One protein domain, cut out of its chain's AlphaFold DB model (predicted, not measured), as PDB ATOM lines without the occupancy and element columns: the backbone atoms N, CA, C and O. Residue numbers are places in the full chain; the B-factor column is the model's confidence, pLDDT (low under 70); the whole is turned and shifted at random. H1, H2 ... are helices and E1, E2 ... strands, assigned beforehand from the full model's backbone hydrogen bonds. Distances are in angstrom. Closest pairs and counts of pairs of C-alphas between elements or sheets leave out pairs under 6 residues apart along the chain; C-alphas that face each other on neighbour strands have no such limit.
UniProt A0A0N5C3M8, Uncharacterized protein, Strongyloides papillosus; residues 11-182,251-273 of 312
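What this domain is: This is residues 11 to 182 and 251 to 273 of the 312 residues of an uncharacterized protein of Strongyloides papillosus (UniProt A0A0N5C3M8). Two curled four-stranded sheets, E3 E9 E8 E5 and E6 E7 E4 E10, lie face to face as a sandwich, and the hairpin E1 and E2 extends the long axis beyond one end. The short helices H2 and H3 sit at the sheet E6 E7 E4 E10, while a long loose stretch follows H1 and sticks out at residues 24 to 34. The 195 printed residues hold three named helices and ten named strands in the order H1 E1 E2 E3 E4 E5 E6 E7 E8 E9 H2 H3 E10; the class is mostly strand, with under half of the residues in named elements. The sheet E3 E9 E8 E5 is mixed, the other two antiparallel. The whole is compact, with a radius of gyration of the C-alphas of 18.1 A and spans of 58 by 39 by 34 A.

Where its parts are: In the first sheet E3 is residues 81 to 87, E9 164 to 171 (19.5 A), E8 150 to 157 (18.4 A) and E5 114 to 117. In the second, E6 is 122 to 127, E7 134 to 140 (19.0 A), E4 95 to 100 and E10 267 to 272, ending with C-alpha 272 at (-14.122, 70.205, -21.567). E1 is 46 to 51 and E2 64 to 70. H1, residues 11 to 14, begins with C-alpha 11 at (0.897, 30.201, -5.131); H2 is 251 to 256 and H3 258 to 263.

How they stand to each other: E3 and E9 are parallel, with N 83 and O 167 2.8 A apart. E8 is antiparallel to E9, N 151 to O 168 being 2.8 A, and to E5, N 116 to O 155 being 2.9 A. E8 bends by 71 degrees at residue 153 and E9 by 67 degrees at residue 167. The facing parts of the sandwich are 10.3 A centre to centre, their strands at 33 degrees. The closest C-alphas of E7 and E8 are those of Val 140 and Thr 151, 6.3 A. H2 and H3 are on opposite faces of the sheet E6 E7 E4 E10, at heights of 8.1 A and, only just above its level, 4.1 A. In H2 and H3 every O i to N i+4 pair is within hydrogen-bond range; H1 is too short for one. H1 touches no helix.

The domain as a whole: The C-alphas of Phe 54 and Asn 91, the two farthest apart, are 59.7 A apart. Residues 183 to 250 are not printed, with 13.1 A between C-alphas 182 and 251. The links H1 to E1, E1 to E2 and E4 to E5 are long. Mean pLDDT of the printed part is 70.1; 83 residues are under 70, among them 11 to 44 and 47 to 67.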
ATOM      1  N   SER A  11       0.069  29.182  -4.477       35.41
ATOM      2  CA  SER A  11       0.897  30.201  -5.131       35.41
ATOM      3  C   SER A  11       0.502  30.481  -6.585       35.41
ATOM      4  O   SER A  11       0.642  31.617  -7.036       35.41
ATOM      5  N   ASP A  12      -0.021  29.490  -7.315       32.81
ATOM      6  CA  ASP A  12      -0.426  29.650  -8.722       32.81
ATOM      7  C   ASP A  12      -1.677  30.531  -8.849       32.81
ATOM      8  O   ASP A  12      -1.825  31.298  -9.804       32.81
ATOM      9  N   ILE A  13      -2.553  30.458  -7.842       37.19
ATOM     10  CA  ILE A  13      -3.791  31.233  -7.751       37.19
ATOM     11  C   ILE A  13      -3.445  32.707  -7.495       37.19
ATOM     12  O   ILE A  13      -3.812  33.562  -8.293       37.19
ATOM     13  N   THR A  14      -2.663  33.023  -6.459       36.50
ATOM     14  CA  THR A  14      -2.460  34.404  -5.973       36.50
ATOM     15  C   THR A  14      -1.637  35.315  -6.890       36.50
ATOM     16  O   THR A  14      -1.867  36.523  -6.901       36.50
ATOM     17  N   HIS A  15      -0.706  34.783  -7.694       33.31
ATOM     18  CA  HIS A  15       0.130  35.605  -8.592       33.31
ATOM     19  C   HIS A  15      -0.657  36.316  -9.713       33.31
ATOM     20  O   HIS A  15      -0.135  37.241 -10.342       33.31
ATOM     21  N   HIS A  16      -1.912  35.919  -9.941       35.53
ATOM     22  CA  HIS A  16      -2.775  36.448 -10.997       35.53
ATOM     23  C   HIS A  16      -3.847  37.439 -10.491       35.53
ATOM     24  O   HIS A  16      -4.602  37.958 -11.307       35.53
ATOM     25  N   PHE A  17      -3.875  37.752  -9.186       35.25
ATOM     26  CA  PHE A  17      -4.807  38.698  -8.534       35.25
ATOM     27  C   PHE A  17      -4.262  40.140  -8.501       35.25
ATOM     28  O   PHE A  17      -4.450  40.870  -7.530       35.25
ATOM     29  N   LEU A  18      -3.526  40.563  -9.531       34.06
ATOM     30  CA  LEU A  18      -3.017  41.935  -9.599       34.06
ATOM     31  C   LEU A  18      -4.030  42.833 -10.333       34.06
ATOM     32  O   LEU A  18      -4.355  42.521 -11.483       34.06
ATOM     33  N   PRO A  19      -4.485  43.958  -9.738       35.97
ATOM     34  CA  PRO A  19      -5.174  45.008 -10.483       35.97
ATOM     35  C   PRO A  19      -4.307  45.445 -11.663       35.97
ATOM     36  O   PRO A  19      -3.138  45.780 -11.471       35.97
ATOM     37  N   LYS A  20      -4.845  45.443 -12.883       38.84
ATOM     38  CA  LYS A  20      -4.128  45.956 -14.058       38.84
ATOM     39  C   LYS A  20      -5.085  46.718 -14.951       38.84
ATOM     40  O   LYS A  20      -5.947  46.094 -15.549       38.84
ATOM     41  N   GLU A  21      -4.916  48.034 -15.055       39.84
ATOM     42  CA  GLU A  21      -5.650  48.858 -16.022       39.84
ATOM     43  C   GLU A  21      -5.474  48.310 -17.449       39.84
ATOM     44  O   GLU A  21      -4.365  47.970 -17.876       39.84
ATOM     45  N   TYR A  22      -6.578  48.218 -18.192       40.28
ATOM     46  CA  TYR A  22      -6.522  48.016 -19.632       40.28
ATOM     47  C   TYR A  22      -6.252  49.375 -20.284       40.28
ATOM     48  O   TYR A  22      -7.108  50.253 -20.260       40.28
ATOM     49  N   ASN A  23      -5.055  49.548 -20.845       40.53
ATOM     50  CA  ASN A  23      -4.704  50.703 -21.671       40.53
ATOM     51  C   ASN A  23      -4.598  50.242 -23.126       40.53
ATOM     52  O   ASN A  23      -3.918  49.249 -23.391       40.53
ATOM     53  N   ASP A  24      -5.188  50.987 -24.066       36.84
ATOM     54  CA  ASP A  24      -5.199  50.677 -25.512       36.84
ATOM     55  C   ASP A  24      -3.804  50.446 -26.129       36.84
ATOM     56  O   ASP A  24      -3.666  49.769 -27.148       36.84
ATOM     57  N   GLY A  25      -2.734  50.937 -25.493       39.81
ATOM     58  CA  GLY A  25      -1.349  50.640 -25.882       39.81
ATOM     59  C   GLY A  25      -0.908  49.185 -25.640       39.81
ATOM     60  O   GLY A  25       0.122  48.759 -26.161       39.81
ATOM     61  N   ASN A  26      -1.673  48.404 -24.874       37.81
ATOM     62  CA  ASN A  26      -1.395  47.012 -24.534       37.81
ATOM     63  C   ASN A  26      -2.419  46.074 -25.187       37.81
ATOM     64  O   ASN A  26      -3.227  45.431 -24.520       37.81
ATOM     65  N   SER A  27      -2.296  45.878 -26.499       36.03
ATOM     66  CA  SER A  27      -2.974  44.833 -27.290       36.03
ATOM     67  C   SER A  27      -2.556  43.387 -26.926       36.03
ATOM     68  O   SER A  27      -2.556  42.480 -27.758       36.03
ATOM     69  N   LYS A  28      -2.169  43.140 -25.669       37.47
ATOM     70  CA  LYS A  28      -1.564  41.893 -25.174       37.47
ATOM     71  C   LYS A  28      -2.526  40.946 -24.464       37.47
ATOM     72  O   LYS A  28      -2.080  39.929 -23.937       37.47
ATOM     73  N   PHE A  29      -3.824  41.225 -24.436       44.19
ATOM     74  CA  PHE A  29      -4.758  40.376 -23.701       44.19
ATOM     75  C   PHE A  29      -5.407  39.344 -24.622       44.19
ATOM     76  O   PHE A  29      -6.480  39.546 -25.181       44.19
ATOM     77  N   LYS A  30      -4.733  38.196 -24.772       36.94
ATOM     78  CA  LYS A  30      -5.374  36.975 -25.271       36.94
ATOM     79  C   LYS A  30      -6.173  36.339 -24.137       36.94
ATOM     80  O   LYS A  30      -5.632  36.061 -23.072       36.94
ATOM     81  N   ARG A  31      -7.461  36.113 -24.395       38.50
ATOM     82  CA  ARG A  31      -8.402  35.406 -23.523       38.50
ATOM     83  C   ARG A  31      -7.940  33.951 -23.365       38.50
ATOM     84  O   ARG A  31      -7.983  33.195 -24.329       38.50
ATOM     85  N   THR A  32      -7.486  33.567 -22.178       36.22
ATOM     86  CA  THR A  32      -7.308  32.159 -21.795       36.22
ATOM     87  C   THR A  32      -8.435  31.783 -20.837       36.22
ATOM     88  O   THR A  32      -8.548  32.346 -19.754       36.22
ATOM     89  N   GLU A  33      -9.315  30.881 -21.275       35.75
ATOM     90  CA  GLU A  33     -10.605  30.568 -20.635       35.75
ATOM     91  C   GLU A  33     -10.520  29.585 -19.450       35.75
ATOM     92  O   GLU A  33     -11.547  29.235 -18.883       35.75
ATOM     93  N   GLU A  34      -9.326  29.154 -19.027       30.28
ATOM     94  CA  GLU A  34      -9.187  27.972 -18.152       30.28
ATOM     95  C   GLU A  34      -8.753  28.239 -16.698       30.28
ATOM     96  O   GLU A  34      -8.476  27.294 -15.964       30.28
ATOM     97  N   PHE A  35      -8.730  29.488 -16.219       30.89
ATOM     98  CA  PHE A  35      -8.350  29.772 -14.825       30.89
ATOM     99  C   PHE A  35      -9.297  30.752 -14.133       30.89
ATOM    100  O   PHE A  35      -9.864  31.645 -14.769       30.89
ATOM    101  N   LEU A  36      -9.394  30.605 -12.803       36.19
ATOM    102  CA  LEU A  36     -10.007  31.543 -11.853       36.19
ATOM    103  C   LEU A  36      -9.185  32.845 -11.860       36.19
ATOM    104  O   LEU A  36      -8.387  33.138 -10.977       36.19
ATOM    105  N   THR A  37      -9.301  33.584 -12.959       30.72
ATOM    106  CA  THR A  37      -8.606  34.840 -13.203       30.72
ATOM    107  C   THR A  37      -9.386  35.941 -12.505       30.72
ATOM    108  O   THR A  37     -10.344  36.490 -13.040       30.72
ATOM    109  N   CYS A  38      -8.975  36.277 -11.285       39.03
ATOM    110  CA  CYS A  38      -9.420  37.505 -10.638       39.03
ATOM    111  C   CYS A  38      -8.639  38.669 -11.246       39.03
ATOM    112  O   CYS A  38      -7.699  39.218 -10.679       39.03
ATOM    113  N   ASN A  39      -9.028  39.025 -12.463       39.41
ATOM    114  CA  ASN A  39      -8.887  40.400 -12.883       39.41
ATOM    115  C   ASN A  39      -9.918  41.189 -12.072       39.41
ATOM    116  O   ASN A  39     -11.056  40.731 -12.044       39.41
ATOM    117  N   ILE A  40      -9.595  42.313 -11.420       45.16
ATOM    118  CA  ILE A  40     -10.592  43.055 -10.605       45.16
ATOM    119  C   ILE A  40     -11.880  43.326 -11.411       45.16
ATOM    120  O   ILE A  40     -12.975  43.282 -10.861       45.16
ATOM    121  N   PHE A  41     -11.752  43.419 -12.740       44.56
ATOM    122  CA  PHE A  41     -12.818  43.503 -13.752       44.56
ATOM    123  C   PHE A  41     -13.818  42.333 -13.795       44.56
ATOM    124  O   PHE A  41     -14.933  42.496 -14.271       44.56
ATOM    125  N   LYS A  42     -13.424  41.142 -13.337       46.19
ATOM    126  CA  LYS A  42     -14.199  39.887 -13.357       46.19
ATOM    127  C   LYS A  42     -14.173  39.148 -12.021       46.19
ATOM    128  O   LYS A  42     -14.672  38.026 -11.937       46.19
ATOM    129  N   CYS A  43     -13.565  39.729 -10.987       51.88
ATOM    130  CA  CYS A  43     -13.544  39.108  -9.675       51.88
ATOM    131  C   CYS A  43     -14.980  39.000  -9.176       51.88
ATOM    132  O   CYS A  43     -15.676  39.996  -8.986       51.88
ATOM    133  N   HIS A  44     -15.415  37.768  -8.959       60.66
ATOM    134  CA  HIS A  44     -16.634  37.494  -8.230       60.66
ATOM    135  C   HIS A  44     -16.436  37.986  -6.789       60.66
ATOM    136  O   HIS A  44     -15.772  37.331  -5.991       60.66
ATOM    137  N   ILE A  45     -16.941  39.180  -6.473       72.50
ATOM    138  CA  ILE A  45     -16.955  39.706  -5.102       72.50
ATOM    139  C   ILE A  45     -17.920  38.843  -4.299       72.50
ATOM    140  O   ILE A  45     -18.994  38.525  -4.800       72.50
ATOM    141  N   GLY A  46     -17.568  38.490  -3.066       70.06
ATOM    142  CA  GLY A  46     -18.379  37.631  -2.216       70.06
ATOM    143  C   GLY A  46     -18.053  36.141  -2.359       70.06
ATOM    144  O   GLY A  46     -16.899  35.767  -2.561       70.06
ATOM    145  N   ILE A  47     -19.050  35.274  -2.167       69.94
ATOM    146  CA  ILE A  47     -18.874  33.817  -2.180       69.94
ATOM    147  C   ILE A  47     -18.818  33.289  -3.615       69.94
ATOM    148  O   ILE A  47     -19.727  33.504  -4.416       69.94
ATOM    149  N   VAL A  48     -17.762  32.531  -3.903       68.25
ATOM    150  CA  VAL A  48     -17.561  31.777  -5.141       68.25
ATOM    151  C   VAL A  48     -17.570  30.295  -4.810       68.25
ATOM    152  O   VAL A  48     -16.728  29.817  -4.049       68.25
ATOM    153  N   TYR A  49     -18.511  29.557  -5.388       64.94
ATOM    154  CA  TYR A  49     -18.633  28.116  -5.180       64.94
ATOM    155  C   TYR A  49     -17.847  27.353  -6.248       64.94
ATOM    156  O   TYR A  49     -17.977  27.629  -7.440       64.94
ATOM    157  N   HIS A  50     -17.054  26.369  -5.826       61.22
ATOM    158  CA  HIS A  50     -16.460  25.381  -6.717       61.22
ATOM    159  C   HIS A  50     -17.291  24.096  -6.681       61.22
ATOM    160  O   HIS A  50     -17.392  23.421  -5.649       61.22
ATOM    161  N   CYS A  51     -17.851  23.744  -7.832       58.84
ATOM    162  CA  CYS A  51     -18.714  22.581  -7.994       58.84
ATOM    163  C   CYS A  51     -17.920  21.345  -8.398       58.84
ATOM    164  O   CYS A  51     -16.866  21.434  -9.026       58.84
ATOM    165  N   ASN A  52     -18.420  20.170  -8.024       59.44
ATOM    166  CA  ASN A  52     -17.847  18.904  -8.466       59.44
ATOM    167  C   ASN A  52     -17.946  18.819 -10.010       59.44
ATOM    168  O   ASN A  52     -18.996  19.185 -10.543       59.44
ATOM    169  N   PRO A  53     -16.924  18.343 -10.758       54.59
ATOM    170  CA  PRO A  53     -16.941  18.355 -12.228       54.59
ATOM    171  C   PRO A  53     -18.124  17.622 -12.877       54.59
ATOM    172  O   PRO A  53     -18.404  17.819 -14.055       54.59
ATOM    173  N   PHE A  54     -18.818  16.771 -12.117       56.94
ATOM    174  CA  PHE A  54     -19.975  16.000 -12.575       56.94
ATOM    175  C   PHE A  54     -21.324  16.712 -12.374       56.94
ATOM    176  O   PHE A  54     -22.354  16.169 -12.766       56.94
ATOM    177  N   THR A  55     -21.337  17.911 -11.785       52.47
ATOM    178  CA  THR A  55     -22.541  18.727 -11.563       52.47
ATOM    179  C   THR A  55     -22.371  20.076 -12.257       52.47
ATOM    180  O   THR A  55     -21.554  20.898 -11.841       52.47
ATOM    181  N   SER A  56     -23.119  20.304 -13.338       44.78
ATOM    182  CA  SER A  56     -23.142  21.588 -14.041       44.78
ATOM    183  C   SER A  56     -23.880  22.619 -13.187       44.78
ATOM    184  O   SER A  56     -25.101  22.539 -13.090       44.78
ATOM    185  N   ASN A  57     -23.144  23.576 -12.614       48.56
ATOM    186  CA  ASN A  57     -23.623  24.619 -11.699       48.56
ATOM    187  C   ASN A  57     -24.234  24.058 -10.403       48.56
ATOM    188  O   ASN A  57     -25.313  23.477 -10.412       48.56
ATOM    189  N   CYS A  58     -23.567  24.286  -9.269       53.31
ATOM    190  CA  CYS A  58     -24.161  24.069  -7.951       53.31
ATOM    191  C   CYS A  58     -25.386  24.970  -7.880       53.31
ATOM    192  O   CYS A  58     -25.256  26.196  -7.864       53.31
ATOM    193  N   SER A  59     -26.563  24.365  -7.918       47.72
ATOM    194  CA  SER A  59     -27.811  25.122  -7.869       47.72
ATOM    195  C   SER A  59     -28.062  25.605  -6.441       47.72
ATOM    196  O   SER A  59     -28.681  26.644  -6.233       47.72
ATOM    197  N   ASP A  60     -27.489  24.882  -5.475       49.34
ATOM    198  CA  ASP A  60     -27.560  25.151  -4.053       49.34
ATOM    199  C   ASP A  60     -26.191  25.042  -3.362       49.34
ATOM    200  O   ASP A  60     -25.318  24.257  -3.739       49.34
ATOM    201  N   SER A  61     -26.026  25.802  -2.275       51.81
ATOM    202  CA  SER A  61     -24.779  25.869  -1.491       51.81
ATOM    203  C   SER A  61     -24.322  24.532  -0.882       51.81
ATOM    204  O   SER A  61     -23.134  24.378  -0.611       51.81
ATOM    205  N   TYR A  62     -25.220  23.552  -0.703       54.78
ATOM    206  CA  TYR A  62     -24.881  22.216  -0.185       54.78
ATOM    207  C   TYR A  62     -24.207  21.304  -1.221       54.78
ATOM    208  O   TYR A  62     -23.640  20.278  -0.848       54.78
ATOM    209  N   GLU A  63     -24.253  21.658  -2.508       54.47
ATOM    210  CA  GLU A  63     -23.601  20.918  -3.601       54.47
ATOM    211  C   GLU A  63     -22.156  21.385  -3.838       54.47
ATOM    212  O   GLU A  63     -21.409  20.783  -4.616       54.47
ATOM    213  N   ALA A  64     -21.746  22.466  -3.168       59.81
ATOM    214  CA  ALA A  64     -20.414  23.029  -3.294       59.81
ATOM    215  C   ALA A  64     -19.381  22.136  -2.599       59.81
ATOM    216  O   ALA A  64     -19.454  21.877  -1.399       59.81
ATOM    217  N   ALA A  65     -18.374  21.698  -3.356       60.69
ATOM    218  CA  ALA A  65     -17.267  20.921  -2.808       60.69
ATOM    219  C   ALA A  65     -16.322  21.806  -1.983       60.69
ATOM    220  O   ALA A  65     -15.772  21.355  -0.984       60.69
ATOM    221  N   ASN A  66     -16.138  23.059  -2.409       62.69
ATOM    222  CA  ASN A  66     -15.373  24.096  -1.721       62.69
ATOM    223  C   ASN A  66     -15.969  25.470  -2.064       62.69
ATOM    224  O   ASN A  66     -16.588  25.629  -3.118       62.69
ATOM    225  N   PHE A  67     -15.738  26.473  -1.219       67.31
ATOM    226  CA  PHE A  67     -16.034  27.866  -1.546       67.31
ATOM    227  C   PHE A  67     -14.845  28.768  -1.218       67.31
ATOM    228  O   PHE A  67     -14.056  28.475  -0.320       67.31
ATOM    229  N   PHE A  68     -14.742  29.877  -1.941       72.69
ATOM    230  CA  PHE A  68     -13.843  30.982  -1.634       72.69
ATOM    231  C   PHE A  68     -14.678  32.222  -1.344       72.69
ATOM    232  O   PHE A  68     -15.706  32.434  -1.984       72.69
ATOM    233  N   TYR A  69     -14.247  33.034  -0.383       74.44
ATOM    234  CA  TYR A  69     -14.851  34.335  -0.119       74.44
ATOM    235  C   TYR A  69     -13.853  35.429  -0.475       74.44
ATOM    236  O   TYR A  69     -12.734  35.427   0.036       74.44
ATOM    237  N   ILE A  70     -14.246  36.329  -1.375       78.75
ATOM    238  CA  ILE A  70     -13.455  37.501  -1.752       78.75
ATOM    239  C   ILE A  70     -14.110  38.731  -1.128       78.75
ATOM    240  O   ILE A  70     -15.251  39.074  -1.445       78.75
ATOM    241  N   GLU A  71     -13.361  39.397  -0.258       79.69
ATOM    242  CA  GLU A  71     -13.783  40.578   0.488       79.69
ATOM    243  C   GLU A  71     -12.741  41.691   0.386       79.69
ATOM    244  O   GLU A  71     -11.558  41.445   0.141       79.69
ATOM    245  N   PHE A  72     -13.190  42.922   0.595       83.12
ATOM    246  CA  PHE A  72     -12.347  44.106   0.617       83.12
ATOM    247  C   PHE A  72     -12.287  44.679   2.026       83.12
ATOM    248  O   PHE A  72     -13.312  44.917   2.672       83.12
ATOM    249  N   ILE A  73     -11.066  44.945   2.470       82.38
ATOM    250  CA  ILE A  73     -10.765  45.569   3.753       82.38
ATOM    251  C   ILE A  73     -10.068  46.893   3.465       82.38
ATOM    252  O   ILE A  73      -9.278  47.000   2.526       82.38
ATOM    253  N   LYS A  74     -10.360  47.899   4.286       84.75
ATOM    254  CA  LYS A  74      -9.644  49.174   4.259       84.75
ATOM    255  C   LYS A  74      -8.170  48.947   4.580       84.75
ATOM    256  O   LYS A  74      -7.851  48.260   5.551       84.75
ATOM    257  N   SER A  75      -7.282  49.530   3.790       77.00
ATOM    258  CA  SER A  75      -5.855  49.561   4.096       77.00
ATOM    259  C   SER A  75      -5.471  50.921   4.677       77.00
ATOM    260  O   SER A  75      -6.265  51.857   4.678       77.00
ATOM    261  N   ASN A  76      -4.230  51.048   5.148       71.69
ATOM    262  CA  ASN A  76      -3.695  52.343   5.581       71.69
ATOM    263  C   ASN A  76      -3.579  53.355   4.425       71.69
ATOM    264  O   ASN A  76      -3.445  54.547   4.678       71.69
ATOM    265  N   GLU A  77      -3.581  52.874   3.179       64.38
ATOM    266  CA  GLU A  77      -3.417  53.688   1.971       64.38
ATOM    267  C   GLU A  77      -4.757  53.969   1.275       64.38
ATOM    268  O   GLU A  77      -4.918  55.022   0.664       64.38
ATOM    269  N   TYR A  78      -5.729  53.057   1.384       70.69
ATOM    270  CA  TYR A  78      -7.009  53.147   0.683       70.69
ATOM    271  C   TYR A  78      -8.177  52.739   1.584       70.69
ATOM    272  O   TYR A  78      -8.306  51.588   2.003       70.69
ATOM    273  N   ASP A  79      -9.091  53.684   1.801       83.69
ATOM    274  CA  ASP A  79     -10.332  53.468   2.556       83.69
ATOM    275  C   ASP A  79     -11.496  52.940   1.701       83.69
ATOM    276  O   ASP A  79     -12.538  52.553   2.242       83.69
ATOM    277  N   ASN A  80     -11.332  52.948   0.375       87.44
ATOM    278  CA  ASN A  80     -12.390  52.724  -0.606       87.44
ATOM    279  C   ASN A  80     -11.949  51.724  -1.682       87.44
ATOM    280  O   ASN A  80     -10.763  51.613  -1.996       87.44
ATOM    281  N   LEU A  81     -12.915  51.051  -2.306       86.50
ATOM    282  CA  LEU A  81     -12.696  50.286  -3.527       86.50
ATOM    283  C   LEU A  81     -12.699  51.243  -4.724       86.50
ATOM    284  O   LEU A  81     -13.750  51.681  -5.205       86.50
ATOM    285  N   VAL A  82     -11.499  51.573  -5.192       83.31
ATOM    286  CA  VAL A  82     -11.297  52.439  -6.352       83.31
ATOM    287  C   VAL A  82     -11.481  51.628  -7.628       83.31
ATOM    288  O   VAL A  82     -10.739  50.687  -7.891       83.31
ATOM    289  N   MET A  83     -12.481  52.009  -8.418       80.38
ATOM    290  CA  MET A  83     -12.765  51.417  -9.717       80.38
ATOM    291  C   MET A  83     -11.705  51.832 -10.738       80.38
ATOM    292  O   MET A  83     -10.977  51.008 -11.281       80.38
ATOM    293  N   LYS A  84     -11.572  53.141 -10.942       80.44
ATOM    294  CA  LYS A  84     -10.596  53.719 -11.858       80.44
ATOM    295  C   LYS A  84     -10.054  55.013 -11.271       80.44
ATOM    296  O   LYS A  84     -10.786  55.753 -10.599       80.44
ATOM    297  N   LEU A  85      -8.781  55.275 -11.534       82.12
ATOM    298  CA  LEU A  85      -8.179  56.566 -11.246       82.12
ATOM    299  C   LEU A  85      -8.604  57.575 -12.324       82.12
ATOM    300  O   LEU A  85      -8.708  57.254 -13.505       82.12
ATOM    301  N   ILE A  86      -8.894  58.803 -11.916       83.88
ATOM    302  CA  ILE A  86      -9.200  59.919 -12.809       83.88
ATOM    303  C   ILE A  86      -8.075  60.921 -12.644       83.88
ATOM    304  O   ILE A  86      -7.853  61.430 -11.543       83.88
ATOM    305  N   THR A  87      -7.346  61.204 -13.719       79.56
ATOM    306  CA  THR A  87      -6.188  62.076 -13.577       79.56
ATOM    307  C   THR A  87      -6.611  63.504 -13.229       79.56
ATOM    308  O   THR A  87      -7.498  64.076 -13.874       79.56
ATOM    309  N   LYS A  88      -5.961  64.102 -12.224       80.00
ATOM    310  CA  LYS A  88      -6.123  65.530 -11.920       80.00
ATOM    311  C   LYS A  88      -5.616  66.398 -13.074       80.00
ATOM    312  O   LYS A  88      -4.598  66.088 -13.691       80.00
ATOM    313  N   ASN A  89      -6.292  67.512 -13.355       76.38
ATOM    314  CA  ASN A  89      -5.845  68.454 -14.385       76.38
ATOM    315  C   ASN A  89      -5.837  69.898 -13.885       76.38
ATOM    316  O   ASN A  89      -6.677  70.699 -14.266       76.38
ATOM    317  N   ASN A  90      -4.819  70.272 -13.119       74.69
ATOM    318  CA  ASN A  90      -4.743  71.612 -12.529       74.69
ATOM    319  C   ASN A  90      -4.583  72.754 -13.561       74.69
ATOM    320  O   ASN A  90      -4.728  73.921 -13.210       74.69
ATOM    321  N   ASN A  91      -4.314  72.443 -14.836       78.00
ATOM    322  CA  ASN A  91      -4.091  73.441 -15.885       78.00
ATOM    323  C   ASN A  91      -5.371  73.867 -16.620       78.00
ATOM    324  O   ASN A  91      -5.393  74.941 -17.221       78.00
ATOM    325  N   ASN A  92      -6.427  73.046 -16.613       81.88
ATOM    326  CA  ASN A  92      -7.684  73.363 -17.298       81.88
ATOM    327  C   ASN A  92      -8.895  73.157 -16.389       81.88
ATOM    328  O   ASN A  92      -9.577  72.137 -16.481       81.88
ATOM    329  N   THR A  93      -9.224  74.169 -15.588       82.94
ATOM    330  CA  THR A  93     -10.334  74.152 -14.619       82.94
ATOM    331  C   THR A  93     -11.710  73.856 -15.219       82.94
ATOM    332  O   THR A  93     -12.641  73.570 -14.471       82.94
ATOM    333  N   TYR A  94     -11.865  73.917 -16.546       87.38
ATOM    334  CA  TYR A  94     -13.110  73.618 -17.263       87.38
ATOM    335  C   TYR A  94     -13.240  72.155 -17.698       87.38
ATOM    336  O   TYR A  94     -14.247  71.783 -18.307       87.38
ATOM    337  N   MET A  95     -12.243  71.324 -17.389       87.81
ATOM    338  CA  MET A  95     -12.279  69.891 -17.638       87.81
ATOM    339  C   MET A  95     -13.008  69.154 -16.511       87.81
ATOM    340  O   MET A  95     -12.767  69.389 -15.330       87.81
ATOM    341  N   PHE A  96     -13.853  68.202 -16.878       89.19
ATOM    342  CA  PHE A  96     -14.482  67.254 -15.964       89.19
ATOM    343  C   PHE A  96     -14.532  65.878 -16.633       89.19
ATOM    344  O   PHE A  96     -14.262  65.741 -17.826       89.19
ATOM    345  N   SER A  97     -14.866  64.845 -15.869       89.44
ATOM    346  CA  SER A  97     -15.056  63.500 -16.414       89.44
ATOM    347  C   SER A  97     -16.488  63.046 -16.217       89.44
ATOM    348  O   SER A  97     -17.103  63.344 -15.196       89.44
ATOM    349  N   VAL A  98     -17.015  62.309 -17.181       90.88
ATOM    350  CA  VAL A  98     -18.256  61.550 -17.050       90.88
ATOM    351  C   VAL A  98     -17.873  60.103 -16.818       90.88
ATOM    352  O   VAL A  98     -17.064  59.554 -17.559       90.88
ATOM    353  N   VAL A  99     -18.432  59.496 -15.779       88.94
ATOM    354  CA  VAL A  99     -18.124  58.126 -15.381       88.94
ATOM    355  C   VAL A  99     -19.381  57.276 -15.314       88.94
ATOM    356  O   VAL A  99     -20.467  57.774 -15.008       88.94
ATOM    357  N   VAL A 100     -19.220  55.983 -15.583       88.31
ATOM    358  CA  VAL A 100     -20.307  55.001 -15.548       88.31
ATOM    359  C   VAL A 100     -20.144  54.122 -14.315       88.31
ATOM    360  O   VAL A 100     -19.200  53.344 -14.205       88.31
ATOM    361  N   CYS A 101     -21.073  54.251 -13.374       87.69
ATOM    362  CA  CYS A 101     -21.089  53.461 -12.153       87.69
ATOM    363  C   CYS A 101     -21.699  52.070 -12.382       87.69
ATOM    364  O   CYS A 101     -22.531  51.905 -13.280       87.69
ATOM    365  N   PRO A 102     -21.374  51.082 -11.527       84.62
ATOM    366  CA  PRO A 102     -21.955  49.751 -11.627       84.62
ATOM    367  C   PRO A 102     -23.482  49.770 -11.470       84.62
ATOM    368  O   PRO A 102     -24.035  50.596 -10.738       84.62
ATOM    369  N   SER A 103     -24.149  48.826 -12.135       83.25
ATOM    370  CA  SER A 103     -25.577  48.539 -11.945       83.25
ATOM    371  C   SER A 103     -25.831  47.903 -10.572       83.25
ATOM    372  O   SER A 103     -24.948  47.280  -9.984       83.25
ATOM    373  N   THR A 104     -27.066  47.978 -10.073       84.62
ATOM    374  CA  THR A 104     -27.517  47.213  -8.892       84.62
ATOM    375  C   THR A 104     -27.313  45.704  -9.049       84.62
ATOM    376  O   THR A 104     -27.114  44.998  -8.067       84.62
ATOM    377  N   THR A 105     -27.298  45.209 -10.287       79.19
ATOM    378  CA  THR A 105     -27.039  43.803 -10.626       79.19
ATOM    379  C   THR A 105     -25.562  43.504 -10.885       79.19
ATOM    380  O   THR A 105     -25.254  42.499 -11.522       79.19
ATOM    381  N   TRP A 106     -24.643  44.388 -10.478       79.56
ATOM    382  CA  TRP A 106     -23.202  44.177 -10.652       79.56
ATOM    383  C   TRP A 106     -22.731  42.882  -9.981       79.56
ATOM    384  O   TRP A 106     -21.878  42.179 -10.518       79.56
ATOM    385  N   LEU A 107     -23.336  42.536  -8.841       78.25
ATOM    386  CA  LEU A 107     -23.064  41.294  -8.131       78.25
ATOM    387  C   LEU A 107     -24.158  40.259  -8.360       78.25
ATOM    388  O   LEU A 107     -25.351  40.559  -8.327       78.25
ATOM    389  N   LEU A 108     -23.730  39.010  -8.546       72.75
ATOM    390  CA  LEU A 108     -24.641  37.874  -8.601       72.75
ATOM    391  C   LEU A 108     -25.288  37.663  -7.224       72.75
ATOM    392  O   LEU A 108     -24.577  37.740  -6.220       72.75
ATOM    393  N   PRO A 109     -26.580  37.302  -7.143       70.94
ATOM    394  CA  PRO A 109     -27.237  37.013  -5.865       70.94
ATOM    395  C   PRO A 109     -26.520  35.942  -5.028       70.94
ATOM    396  O   PRO A 109     -26.503  36.013  -3.803       70.94
ATOM    397  N   SER A 110     -25.870  34.977  -5.688       70.06
ATOM    398  CA  SER A 110     -25.094  33.911  -5.044       70.06
ATOM    399  C   SER A 110     -23.838  34.400  -4.312       70.06
ATOM    400  O   SER A 110     -23.297  33.663  -3.489       70.06
ATOM    401  N   SER A 111     -23.394  35.635  -4.561       74.25
ATOM    402  CA  SER A 111     -22.224  36.217  -3.901       74.25
ATOM    403  C   SER A 111     -22.416  36.471  -2.406       74.25
ATOM    404  O   SER A 111     -21.429  36.641  -1.691       74.25
ATOM    405  N   ASN A 112     -23.657  36.536  -1.911       78.69
ATOM    406  CA  ASN A 112     -23.966  37.041  -0.565       78.69
ATOM    407  C   ASN A 112     -23.388  38.443  -0.278       78.69
ATOM    408  O   ASN A 112     -23.251  38.846   0.876       78.69
ATOM    409  N   SER A 113     -23.076  39.197  -1.329       84.69
ATOM    410  CA  SER A 113     -22.670  40.592  -1.273       84.69
ATOM    411  C   SER A 113     -23.629  41.402  -2.142       84.69
ATOM    412  O   SER A 113     -24.152  40.921  -3.144       84.69
ATOM    413  N   GLU A 114     -23.877  42.644  -1.753       89.06
ATOM    414  CA  GLU A 114     -24.818  43.522  -2.445       89.06
ATOM    415  C   GLU A 114     -24.137  44.849  -2.764       89.06
ATOM    416  O   GLU A 114     -23.456  45.427  -1.915       89.06
ATOM    417  N   TYR A 115     -24.329  45.344  -3.983       89.38
ATOM    418  CA  TYR A 115     -23.914  46.688  -4.358       89.38
ATOM    419  C   TYR A 115     -25.115  47.635  -4.327       89.38
ATOM    420  O   TYR A 115     -26.124  47.395  -4.988       89.38
ATOM    421  N   ILE A 116     -24.982  48.733  -3.582       92.69
ATOM    422  CA  ILE A 116     -26.044  49.726  -3.410       92.69
ATOM    423  C   ILE A 116     -25.565  51.072  -3.979       92.69
ATOM    424  O   ILE A 116     -24.646  51.677  -3.414       92.69
ATOM    425  N   PRO A 117     -26.162  51.565  -5.083       91.50
ATOM    426  CA  PRO A 117     -25.778  52.831  -5.694       91.50
ATOM    427  C   PRO A 117     -26.235  54.030  -4.856       91.50
ATOM    428  O   PRO A 117     -27.189  53.969  -4.082       91.50
ATOM    429  N   THR A 118     -25.559  55.157  -5.055       92.62
ATOM    430  CA  THR A 118     -25.845  56.443  -4.396       92.62
ATOM    431  C   THR A 118     -26.151  57.529  -5.421       92.62
ATOM    432  O   THR A 118     -25.730  57.438  -6.573       92.62
ATOM    433  N   GLY A 119     -26.872  58.573  -5.005       86.38
ATOM    434  CA  GLY A 119     -27.337  59.641  -5.898       86.38
ATOM    435  C   GLY A 119     -26.387  60.829  -6.069       86.38
ATOM    436  O   GLY A 119     -26.673  61.690  -6.899       86.38
ATOM    437  N   GLU A 120     -25.281  60.918  -5.316       86.38
ATOM    438  CA  GLU A 120     -24.393  62.087  -5.417       86.38
ATOM    439  C   GLU A 120     -23.812  62.211  -6.830       86.38
ATOM    440  O   GLU A 120     -23.471  61.199  -7.441       86.38
ATOM    441  N   ASN A 121     -23.705  63.438  -7.346       85.12
ATOM    442  CA  ASN A 121     -23.161  63.763  -8.673       85.12
ATOM    443  C   ASN A 121     -23.814  63.013  -9.854       85.12
ATOM    444  O   ASN A 121     -23.215  62.899 -10.923       85.12
ATOM    445  N   SER A 122     -25.033  62.491  -9.674       88.44
ATOM    446  CA  SER A 122     -25.766  61.765 -10.713       88.44
ATOM    447  C   SER A 122     -26.240  62.705 -11.822       88.44
ATOM    448  O   SER A 122     -26.869  63.726 -11.553       88.44
ATOM    449  N   ILE A 123     -25.980  62.319 -13.068       88.31
ATOM    450  CA  ILE A 123     -26.461  62.992 -14.279       88.31
ATOM    451  C   ILE A 123     -27.730  62.303 -14.771       88.31
ATOM    452  O   ILE A 123     -28.775  62.928 -14.926       88.31
ATOM    453  N   THR A 124     -27.629  60.999 -15.019       88.94
ATOM    454  CA  THR A 124     -28.694  60.183 -15.606       88.94
ATOM    455  C   THR A 124     -28.434  58.704 -15.335       88.94
ATOM    456  O   THR A 124     -27.505  58.352 -14.605       88.94
ATOM    457  N   LYS A 125     -29.247  57.831 -15.923       87.25
ATOM    458  CA  LYS A 125     -29.027  56.389 -15.955       87.25
ATOM    459  C   LYS A 125     -29.064  55.890 -17.395       87.25
ATOM    460  O   LYS A 125     -29.930  56.306 -18.161       87.25
ATOM    461  N   LEU A 126     -28.147  54.993 -17.739       82.81
ATOM    462  CA  LEU A 126     -28.181  54.245 -18.992       82.81
ATOM    463  C   LEU A 126     -28.995  52.974 -18.782       82.81
ATOM    464  O   LEU A 126     -28.762  52.263 -17.807       82.81
ATOM    465  N   VAL A 127     -29.915  52.682 -19.692       79.94
ATOM    466  CA  VAL A 127     -30.690  51.441 -19.725       79.94
ATOM    467  C   VAL A 127     -30.172  50.619 -20.894       79.94
ATOM    468  O   VAL A 127     -30.256  51.053 -22.040       79.94
ATOM    469  N   SER A 128     -29.591  49.459 -20.609       68.31
ATOM    470  CA  SER A 128     -29.086  48.564 -21.654       68.31
ATOM    471  C   SER A 128     -30.239  48.041 -22.526       68.31
ATOM    472  O   SER A 128     -31.311  47.719 -22.018       68.31
ATOM    473  N   ASN A 129     -30.026  47.940 -23.842       62.38
ATOM    474  CA  ASN A 129     -31.063  47.490 -24.783       62.38
ATOM    475  C   ASN A 129     -31.506  46.035 -24.541       62.38
ATOM    476  O   ASN A 129     -32.670  45.706 -24.760       62.38
ATOM    477  N   ASP A 130     -30.594  45.190 -24.050       57.75
ATOM    478  CA  ASP A 130     -30.809  43.746 -23.890       57.75
ATOM    479  C   ASP A 130     -31.051  43.328 -22.431       57.75
ATOM    480  O   ASP A 130     -31.309  42.158 -22.139       57.75
ATOM    481  N   SER A 131     -30.979  44.268 -21.484       61.12
ATOM    482  CA  SER A 131     -31.135  43.970 -20.065       61.12
ATOM    483  C   SER A 131     -31.868  45.085 -19.324       61.12
ATOM    484  O   SER A 131     -31.675  46.262 -19.587       61.12
ATOM    485  N   THR A 132     -32.668  44.741 -18.312       65.25
ATOM    486  CA  THR A 132     -33.290  45.712 -17.386       65.25
ATOM    487  C   THR A 132     -32.268  46.409 -16.472       65.25
ATOM    488  O   THR A 132     -32.620  46.904 -15.401       65.25
ATOM    489  N   ARG A 133     -30.981  46.392 -16.837       76.44
ATOM    490  CA  ARG A 133     -29.891  46.943 -16.040       76.44
ATOM    491  C   ARG A 133     -29.816  48.442 -16.251       76.44
ATOM    492  O   ARG A 133     -29.804  48.927 -17.382       76.44
ATOM    493  N   GLU A 134     -29.717  49.147 -15.133       84.25
ATOM    494  CA  GLU A 134     -29.555  50.591 -15.096       84.25
ATOM    495  C   GLU A 134     -28.154  50.934 -14.592       84.25
ATOM    496  O   GLU A 134     -27.801  50.599 -13.459       84.25
ATOM    497  N   TYR A 135     -27.375  51.639 -15.407       85.94
ATOM    498  CA  TYR A 135     -26.043  52.122 -15.046       85.94
ATOM    499  C   TYR A 135     -26.105  53.610 -14.701       85.94
ATOM    500  O   TYR A 135     -26.379  54.425 -15.588       85.94
ATOM    501  N   PRO A 136     -25.873  54.011 -13.439       89.31
ATOM    502  CA  PRO A 136     -25.828  55.421 -13.083       89.31
ATOM    503  C   PRO A 136     -24.645  56.112 -13.761       89.31
ATOM    504  O   PRO A 136     -23.508  55.655 -13.668       89.31
ATOM    505  N   VAL A 137     -24.905  57.249 -14.394       89.94
ATOM    506  CA  VAL A 137     -23.880  58.107 -14.991       89.94
ATOM    507  C   VAL A 137     -23.644  59.277 -14.057       89.94
ATOM    508  O   VAL A 137     -24.595  59.964 -13.675       89.94
ATOM    509  N   LYS A 138     -22.386  59.520 -13.694       91.56
ATOM    510  CA  LYS A 138     -21.998  60.595 -12.777       91.56
ATOM    511  C   LYS A 138     -20.956  61.508 -13.400       91.56
ATOM    512  O   LYS A 138     -20.219  61.089 -14.287       91.56
ATOM    513  N   PHE A 139     -20.871  62.745 -12.918       90.38
ATOM    514  CA  PHE A 139     -19.713  63.592 -13.198       90.38
ATOM    515  C   PHE A 139     -18.675  63.481 -12.076       90.38
ATOM    516  O   PHE A 139     -19.009  63.312 -10.902       90.38
ATOM    517  N   VAL A 140     -17.408  63.609 -12.452       89.06
ATOM    518  CA  VAL A 140     -16.241  63.667 -11.571       89.06
ATOM    519  C   VAL A 140     -15.473  64.936 -11.903       89.06
ATOM    520  O   VAL A 140     -15.194  65.217 -13.071       89.06
ATOM    521  N   TYR A 141     -15.104  65.693 -10.877       86.69
ATOM    522  CA  TYR A 141     -14.334  66.919 -11.026       86.69
ATOM    523  C   TYR A 141     -13.046  66.830 -10.203       86.69
ATOM    524  O   TYR A 141     -13.092  66.855  -8.978       86.69
ATOM    525  N   CYS A 142     -11.905  66.694 -10.886       82.81
ATOM    526  CA  CYS A 142     -10.592  66.459 -10.274       82.81
ATOM    527  C   CYS A 142      -9.669  67.681 -10.414       82.81
ATOM    528  O   CYS A 142      -8.675  67.629 -11.141       82.81
ATOM    529  N   HIS A 143     -10.002  68.776  -9.724       77.75
ATOM    530  CA  HIS A 143      -9.161  69.982  -9.646       77.75
ATOM    531  C   HIS A 143      -8.819  70.303  -8.200       77.75
ATOM    532  O   HIS A 143      -9.666  70.178  -7.312       77.75
ATOM    533  N   GLU A 144      -7.573  70.700  -7.951       63.66
ATOM    534  CA  GLU A 144      -7.095  70.983  -6.600       63.66
ATOM    535  C   GLU A 144      -7.592  72.321  -6.058       63.66
ATOM    536  O   GLU A 144      -6.893  73.320  -6.175       63.66
ATOM    537  N   ILE A 145      -8.742  72.324  -5.371       52.81
ATOM    538  CA  ILE A 145      -8.968  73.220  -4.222       52.81
ATOM    539  C   ILE A 145      -9.818  72.492  -3.152       52.81
ATOM    540  O   ILE A 145     -11.038  72.431  -3.250       52.81
ATOM    541  N   GLY A 146      -9.169  71.947  -2.113       51.59
ATOM    542  CA  GLY A 146      -9.770  71.682  -0.789       51.59
ATOM    543  C   GLY A 146     -10.812  70.558  -0.611       51.59
ATOM    544  O   GLY A 146     -11.454  70.536   0.438       51.59
ATOM    545  N   ILE A 147     -11.024  69.643  -1.570       57.09
ATOM    546  CA  ILE A 147     -12.189  68.726  -1.580       57.09
ATOM    547  C   ILE A 147     -11.800  67.246  -1.770       57.09
ATOM    548  O   ILE A 147     -10.807  66.915  -2.414       57.09
ATOM    549  N   ASN A 148     -12.635  66.376  -1.181       63.66
ATOM    550  CA  ASN A 148     -12.707  64.921  -1.324       63.66
ATOM    551  C   ASN A 148     -12.284  64.433  -2.722       63.66
ATOM    552  O   ASN A 148     -12.956  64.693  -3.718       63.66
ATOM    553  N   THR A 149     -11.184  63.690  -2.774       79.75
ATOM    554  CA  THR A 149     -10.605  63.145  -4.006       79.75
ATOM    555  C   THR A 149     -11.348  61.908  -4.510       79.75
ATOM    556  O   THR A 149     -11.035  61.404  -5.581       79.75
ATOM    557  N   PHE A 150     -12.359  61.432  -3.781       86.69
ATOM    558  CA  PHE A 150     -13.131  60.250  -4.133       86.69
ATOM    559  C   PHE A 150     -14.564  60.598  -4.554       86.69
ATOM    560  O   PHE A 150     -15.351  61.137  -3.774       86.69
ATOM    561  N   THR A 151     -14.941  60.225  -5.779       89.12
ATOM    562  CA  THR A 151     -16.331  60.277  -6.250       89.12
ATOM    563  C   THR A 151     -17.011  58.932  -6.048       89.12
ATOM    564  O   THR A 151     -16.736  57.961  -6.754       89.12
ATOM    565  N   LYS A 152     -17.947  58.890  -5.101       92.81
ATOM    566  CA  LYS A 152     -18.702  57.691  -4.741       92.81
ATOM    567  C   LYS A 152     -19.726  57.319  -5.814       92.81
ATOM    568  O   LYS A 152     -20.589  58.115  -6.175       92.81
ATOM    569  N   CYS A 153     -19.680  56.078  -6.278       92.12
ATOM    570  CA  CYS A 153     -20.737  55.456  -7.073       92.12
ATOM    571  C   CYS A 153     -21.780  54.781  -6.181       92.12
ATOM    572  O   CYS A 153     -22.987  54.909  -6.400       92.12
ATOM    573  N   GLY A 154     -21.318  54.117  -5.125       93.62
ATOM    574  CA  GLY A 154     -22.146  53.341  -4.219       93.62
ATOM    575  C   GLY A 154     -21.320  52.762  -3.082       93.62
ATOM    576  O   GLY A 154     -20.240  53.261  -2.763       93.62
ATOM    577  N   TYR A 155     -21.825  51.701  -2.473       94.06
ATOM    578  CA  TYR A 155     -21.067  50.913  -1.510       94.06
ATOM    579  C   TYR A 155     -21.391  49.429  -1.644       94.06
ATOM    580  O   TYR A 155     -22.496  49.047  -2.030       94.06
ATOM    581  N   LEU A 156     -20.408  48.601  -1.311       91.38
ATOM    582  CA  LEU A 156     -20.549  47.160  -1.194       91.38
ATOM    583  C   LEU A 156     -20.923  46.810   0.237       91.38
ATOM    584  O   LEU A 156     -20.182  47.097   1.179       91.38
ATOM    585  N   LYS A 157     -22.072  46.165   0.395       92.81
ATOM    586  CA  LYS A 157     -22.468  45.480   1.616       92.81
ATOM    587  C   LYS A 157     -21.923  44.058   1.548       92.81
ATOM    588  O   LYS A 157     -22.343  43.265   0.710       92.81
ATOM    589  N   GLN A 158     -20.971  43.773   2.424       88.62
ATOM    590  CA  GLN A 158     -20.276  42.494   2.497       88.62
ATOM    591  C   GLN A 158     -20.876  41.662   3.637       88.62
ATOM    592  O   GLN A 158     -21.316  42.218   4.642       88.62
ATOM    593  N   MET A 159     -20.922  40.339   3.484       85.56
ATOM    594  CA  MET A 159     -21.508  39.438   4.483       85.56
ATOM    595  C   MET A 159     -20.717  39.417   5.797       85.56
ATOM    596  O   MET A 159     -21.315  39.483   6.870       85.56
ATOM    597  N   PHE A 160     -19.387  39.320   5.710       84.81
ATOM    598  CA  PHE A 160     -18.508  39.123   6.872       84.81
ATOM    599  C   PHE A 160     -17.596  40.319   7.172       84.81
ATOM    600  O   PHE A 160     -16.879  40.306   8.170       84.81
ATOM    601  N   MET A 161     -17.664  41.373   6.355       87.75
ATOM    602  CA  MET A 161     -16.850  42.582   6.495       87.75
ATOM    603  C   MET A 161     -17.704  43.844   6.581       87.75
ATOM    604  O   MET A 161     -18.851  43.859   6.123       87.75
ATOM    605  N   PRO A 162     -17.154  44.943   7.130       90.12
ATOM    606  CA  PRO A 162     -17.783  46.249   7.031       90.12
ATOM    607  C   PRO A 162     -18.069  46.631   5.578       90.12
ATOM    608  O   PRO A 162     -17.395  46.193   4.644       90.12
ATOM    609  N   ARG A 163     -19.056  47.507   5.389       92.94
ATOM    610  CA  ARG A 163     -19.299  48.099   4.072       92.94
ATOM    611  C   ARG A 163     -18.068  48.869   3.588       92.94
ATOM    612  O   ARG A 163     -17.416  49.544   4.388       92.94
ATOM    613  N   ILE A 164     -17.811  48.818   2.286       91.62
ATOM    614  CA  ILE A 164     -16.759  49.601   1.632       91.62
ATOM    615  C   ILE A 164     -17.367  50.457   0.526       91.62
ATOM    616  O   ILE A 164     -18.236  49.998  -0.217       91.62
ATOM    617  N   ASP A 165     -16.945  51.713   0.438       93.12
ATOM    618  CA  ASP A 165     -17.418  52.608  -0.611       93.12
ATOM    619  C   ASP A 165     -16.743  52.257  -1.941       93.12
ATOM    620  O   ASP A 165     -15.573  51.882  -1.974       93.12
ATOM    621  N   VAL A 166     -17.494  52.367  -3.036       90.00
ATOM    622  CA  VAL A 166     -17.036  52.047  -4.394       90.00
ATOM    623  C   VAL A 166     -17.172  53.278  -5.268       90.00
ATOM    624  O   VAL A 166     -18.205  53.953  -5.223       90.00
ATOM    625  N   GLY A 167     -16.152  53.583  -6.064       90.00
ATOM    626  CA  GLY A 167     -16.152  54.799  -6.866       90.00
ATOM    627  C   GLY A 167     -14.822  55.100  -7.536       90.00
ATOM    628  O   GLY A 167     -13.979  54.225  -7.700       90.00
ATOM    629  N   TYR A 168     -14.651  56.355  -7.927       87.81
ATOM    630  CA  TYR A 168     -13.513  56.844  -8.699       87.81
ATOM    631  C   TYR A 168     -12.636  57.743  -7.844       87.81
ATOM    632  O   TYR A 168     -13.149  58.520  -7.042       87.81
ATOM    633  N   GLN A 169     -11.324  57.669  -8.041       86.06
ATOM    634  CA  GLN A 169     -10.353  58.411  -7.243       86.06
ATOM    635  C   GLN A 169      -9.573  59.376  -8.134       86.06
ATOM    636  O   GLN A 169      -8.996  58.972  -9.136       86.06
ATOM    637  N   CYS A 170      -9.551  60.650  -7.765       84.31
ATOM    638  CA  CYS A 170      -8.726  61.668  -8.393       84.31
ATOM    639  C   CYS A 170      -7.271  61.504  -7.940       84.31
ATOM    640  O   CYS A 170      -7.006  61.579  -6.736       84.31
ATOM    641  N   ASP A 171      -6.344  61.332  -8.882       80.00
ATOM    642  CA  ASP A 171      -4.914  61.184  -8.581       80.00
ATOM    643  C   ASP A 171      -4.011  61.733  -9.700       80.00
ATOM    644  O   ASP A 171      -4.449  61.943 -10.831       80.00
ATOM    645  N   GLU A 172      -2.744  61.989  -9.397       73.56
ATOM    646  CA  GLU A 172      -1.720  62.420 -10.352       73.56
ATOM    647  C   GLU A 172      -0.896  61.210 -10.796       73.56
ATOM    648  O   GLU A 172       0.161  60.924 -10.242       73.56
ATOM    649  N   TYR A 173      -1.394  60.460 -11.783       66.31
ATOM    650  CA  TYR A 173      -0.750  59.200 -12.179       66.31
ATOM    651  C   TYR A 173      -0.482  59.060 -13.685       66.31
ATOM    652  O   TYR A 173       0.365  58.255 -14.075       66.31
ATOM    653  N   ASN A 174      -1.172  59.824 -14.545       66.75
ATOM    654  CA  ASN A 174      -1.027  59.686 -15.995       66.75
ATOM    655  C   ASN A 174      -1.357  60.973 -16.779       66.75
ATOM    656  O   ASN A 174      -2.515  61.245 -17.108       66.75
ATOM    657  N   GLU A 175      -0.321  61.743 -17.130       66.69
ATOM    658  CA  GLU A 175      -0.436  62.958 -17.956       66.69
ATOM    659  C   GLU A 175      -0.835  62.700 -19.422       66.69
ATOM    660  O   GLU A 175      -1.177  63.638 -20.144       66.69
ATOM    661  N   GLU A 176      -0.745  61.467 -19.926       69.94
ATOM    662  CA  GLU A 176      -1.208  61.167 -21.286       69.94
ATOM    663  C   GLU A 176      -2.731  61.026 -21.340       69.94
ATOM    664  O   GLU A 176      -3.351  61.499 -22.293       69.94
ATOM    665  N   GLU A 177      -3.346  60.466 -20.295       67.44
ATOM    666  CA  GLU A 177      -4.809  60.366 -20.183       67.44
ATOM    667  C   GLU A 177      -5.468  61.745 -20.036       67.44
ATOM    668  O   GLU A 177      -6.498  61.997 -20.658       67.44
ATOM    669  N   THR A 178      -4.838  62.712 -19.351       65.81
ATOM    670  CA  THR A 178      -5.371  64.094 -19.276       65.81
ATOM    671  C   THR A 178      -5.431  64.795 -20.631       65.81
ATOM    672  O   THR A 178      -6.200  65.741 -20.803       65.81
ATOM    673  N   LYS A 179      -4.644  64.343 -21.616       69.94
ATOM    674  CA  LYS A 179      -4.649  64.893 -22.980       69.94
ATOM    675  C   LYS A 179      -5.777  64.310 -23.839       69.94
ATOM    676  O   LYS A 179      -6.063  64.868 -24.907       69.94
ATOM    677  N   ARG A 180      -6.421  63.219 -23.404       79.81
ATOM    678  CA  ARG A 180      -7.525  62.548 -24.110       79.81
ATOM    679  C   ARG A 180      -8.870  63.185 -23.774       79.81
ATOM    680  O   ARG A 180      -9.709  62.602 -23.103       79.81
ATOM    681  N   ILE A 181      -9.077  64.399 -24.273       85.50
ATOM    682  CA  ILE A 181     -10.369  65.089 -24.187       85.50
ATOM    683  C   ILE A 181     -11.243  64.631 -25.359       85.50
ATOM    684  O   ILE A 181     -10.874  64.830 -26.518       85.50
ATOM    685  N   HIS A 182     -12.410  64.062 -25.070       88.44
ATOM    686  CA  HIS A 182     -13.332  63.529 -26.079       88.44
ATOM    687  C   HIS A 182     -13.783  64.605 -27.066       88.44
ATOM    688  O   HIS A 182     -13.645  64.473 -28.278       88.44
ATOM    689  N   VAL A 251     -25.742  61.711 -24.343       81.75
ATOM    690  CA  VAL A 251     -25.780  60.413 -23.646       81.75
ATOM    691  C   VAL A 251     -25.583  59.238 -24.606       81.75
ATOM    692  O   VAL A 251     -25.049  58.213 -24.194       81.75
ATOM    693  N   SER A 252     -25.937  59.387 -25.886       79.69
ATOM    694  CA  SER A 252     -25.708  58.353 -26.902       79.69
ATOM    695  C   SER A 252     -24.225  58.025 -27.074       79.69
ATOM    696  O   SER A 252     -23.881  56.864 -27.236       79.69
ATOM    697  N   GLU A 253     -23.332  59.008 -26.939       78.75
ATOM    698  CA  GLU A 253     -21.879  58.774 -26.988       78.75
ATOM    699  C   GLU A 253     -21.395  57.969 -25.777       78.75
ATOM    700  O   GLU A 253     -20.471  57.170 -25.876       78.75
ATOM    701  N   VAL A 254     -22.051  58.126 -24.625       77.88
ATOM    702  CA  VAL A 254     -21.777  57.282 -23.454       77.88
ATOM    703  C   VAL A 254     -22.306  55.860 -23.693       77.88
ATOM    704  O   VAL A 254     -21.660  54.895 -23.289       77.88
ATOM    705  N   TYR A 255     -23.441  55.716 -24.388       73.31
ATOM    706  CA  TYR A 255     -23.981  54.415 -24.800       73.31
ATOM    707  C   TYR A 255     -23.117  53.687 -25.839       73.31
ATOM    708  O   TYR A 255     -23.105  52.464 -25.865       73.31
ATOM    709  N   GLU A 256     -22.378  54.379 -26.698       69.38
ATOM    710  CA  GLU A 256     -21.504  53.692 -27.663       69.38
ATOM    711  C   GLU A 256     -20.380  52.904 -26.973       69.38
ATOM    712  O   GLU A 256     -19.873  51.932 -27.528       69.38
ATOM    713  N   HIS A 257     -20.054  53.267 -25.729       63.38
ATOM    714  CA  HIS A 257     -18.940  52.697 -24.981       63.38
ATOM    715  C   HIS A 257     -19.339  52.107 -23.616       63.38
ATOM    716  O   HIS A 257     -18.472  51.708 -22.845       63.38
ATOM    717  N   TYR A 258     -20.629  52.015 -23.264       65.62
ATOM    718  CA  TYR A 258     -21.005  51.503 -21.932       65.62
ATOM    719  C   TYR A 258     -20.711  50.004 -21.767       65.62
ATOM    720  O   TYR A 258     -20.476  49.559 -20.647       65.62
ATOM    721  N   GLU A 259     -20.686  49.225 -22.854       59.00
ATOM    722  CA  GLU A 259     -20.297  47.807 -22.811       59.00
ATOM    723  C   GLU A 259     -18.830  47.641 -22.387       59.00
ATOM    724  O   GLU A 259     -18.475  46.679 -21.704       59.00
ATOM    725  N   GLU A 260     -17.983  48.631 -22.682       57.69
ATOM    726  CA  GLU A 260     -16.624  48.701 -22.147       57.69
ATOM    727  C   GLU A 260     -16.635  48.863 -20.619       57.69
ATOM    728  O   GLU A 260     -15.785  48.300 -19.934       57.69
ATOM    729  N   ALA A 261     -17.631  49.544 -20.045       57.09
ATOM    730  CA  ALA A 261     -17.788  49.649 -18.593       57.09
ATOM    731  C   ALA A 261     -18.145  48.312 -17.919       57.09
ATOM    732  O   ALA A 261     -17.863  48.152 -16.733       57.09
ATOM    733  N   GLU A 262     -18.743  47.352 -18.637       56.66
ATOM    734  CA  GLU A 262     -18.919  45.980 -18.129       56.66
ATOM    735  C   GLU A 262     -17.625  45.158 -18.231       56.66
ATOM    736  O   GLU A 262     -17.406  44.229 -17.451       56.66
ATOM    737  N   LEU A 263     -16.762  45.487 -19.195       57.28
ATOM    738  CA  LEU A 263     -15.492  44.798 -19.425       57.28
ATOM    739  C   LEU A 263     -14.346  45.331 -18.546       57.28
ATOM    740  O   LEU A 263     -13.386  44.595 -18.301       57.28
ATOM    741  N   TYR A 264     -14.446  46.573 -18.061       57.75
ATOM    742  CA  TYR A 264     -13.430  47.275 -17.268       57.75
ATOM    743  C   TYR A 264     -13.951  47.667 -15.870       57.75
ATOM    744  O   TYR A 264     -15.154  47.747 -15.645       57.75
ATOM    745  N   LEU A 265     -13.061  47.927 -14.894       61.22
ATOM    746  CA  LEU A 265     -13.434  48.362 -13.530       61.22
ATOM    747  C   LEU A 265     -13.785  49.845 -13.611       61.22
ATOM    748  O   LEU A 265     -13.045  50.712 -13.168       61.22
ATOM    749  N   GLY A 266     -14.906  50.145 -14.243       70.44
ATOM    750  CA  GLY A 266     -15.313  51.508 -14.501       70.44
ATOM    751  C   GLY A 266     -14.806  52.065 -15.818       70.44
ATOM    752  O   GLY A 266     -13.742  51.742 -16.343       70.44
ATOM    753  N   TYR A 267     -15.622  52.974 -16.323       79.62
ATOM    754  CA  TYR A 267     -15.401  53.701 -17.554       79.62
ATOM    755  C   TYR A 267     -15.467  55.199 -17.273       79.62
ATOM    756  O   TYR A 267     -16.205  55.630 -16.380       79.62
ATOM    757  N   ALA A 268     -14.654  55.972 -17.987       84.38
ATOM    758  CA  ALA A 268     -14.542  57.410 -17.806       84.38
ATOM    759  C   ALA A 268     -14.241  58.089 -19.141       84.38
ATOM    760  O   ALA A 268     -13.316  57.677 -19.836       84.38
ATOM    761  N   ILE A 269     -14.992  59.143 -19.452       87.69
ATOM    762  CA  ILE A 269     -14.779  60.014 -20.607       87.69
ATOM    763  C   ILE A 269     -14.449  61.410 -20.095       87.69
ATOM    764  O   ILE A 269     -15.176  61.962 -19.267       87.69
ATOM    765  N   HIS A 270     -13.375  62.002 -20.602       88.31
ATOM    766  CA  HIS A 270     -12.980  63.358 -20.247       88.31
ATOM    767  C   HIS A 270     -13.583  64.374 -21.217       88.31
ATOM    768  O   HIS A 270     -13.435  64.260 -22.434       88.31
ATOM    769  N   TYR A 271     -14.218  65.402 -20.667       90.56
ATOM    770  CA  TYR A 271     -14.836  66.485 -21.417       90.56
ATOM    771  C   TYR A 271     -14.312  67.835 -20.950       90.56
ATOM    772  O   TYR A 271     -13.957  68.031 -19.790       90.56
ATOM    773  N   GLU A 272     -14.333  68.795 -21.864       91.94
ATOM    774  CA  GLU A 272     -14.122  70.205 -21.567       91.94
ATOM    775  C   GLU A 272     -15.428  70.987 -21.760       91.94
ATOM    776  O   GLU A 272     -16.124  70.832 -22.773       91.94
ATOM    777  N   ALA A 273     -15.773  71.849 -20.802       92.19
ATOM    778  CA  ALA A 273     -16.903  72.761 -20.930       92.19
ATOM    779  C   ALA A 273     -16.569  73.918 -21.886       92.19
ATOM    780  O   ALA A 273     -15.703  74.750 -21.608       92.19
TER     781      ALA A 273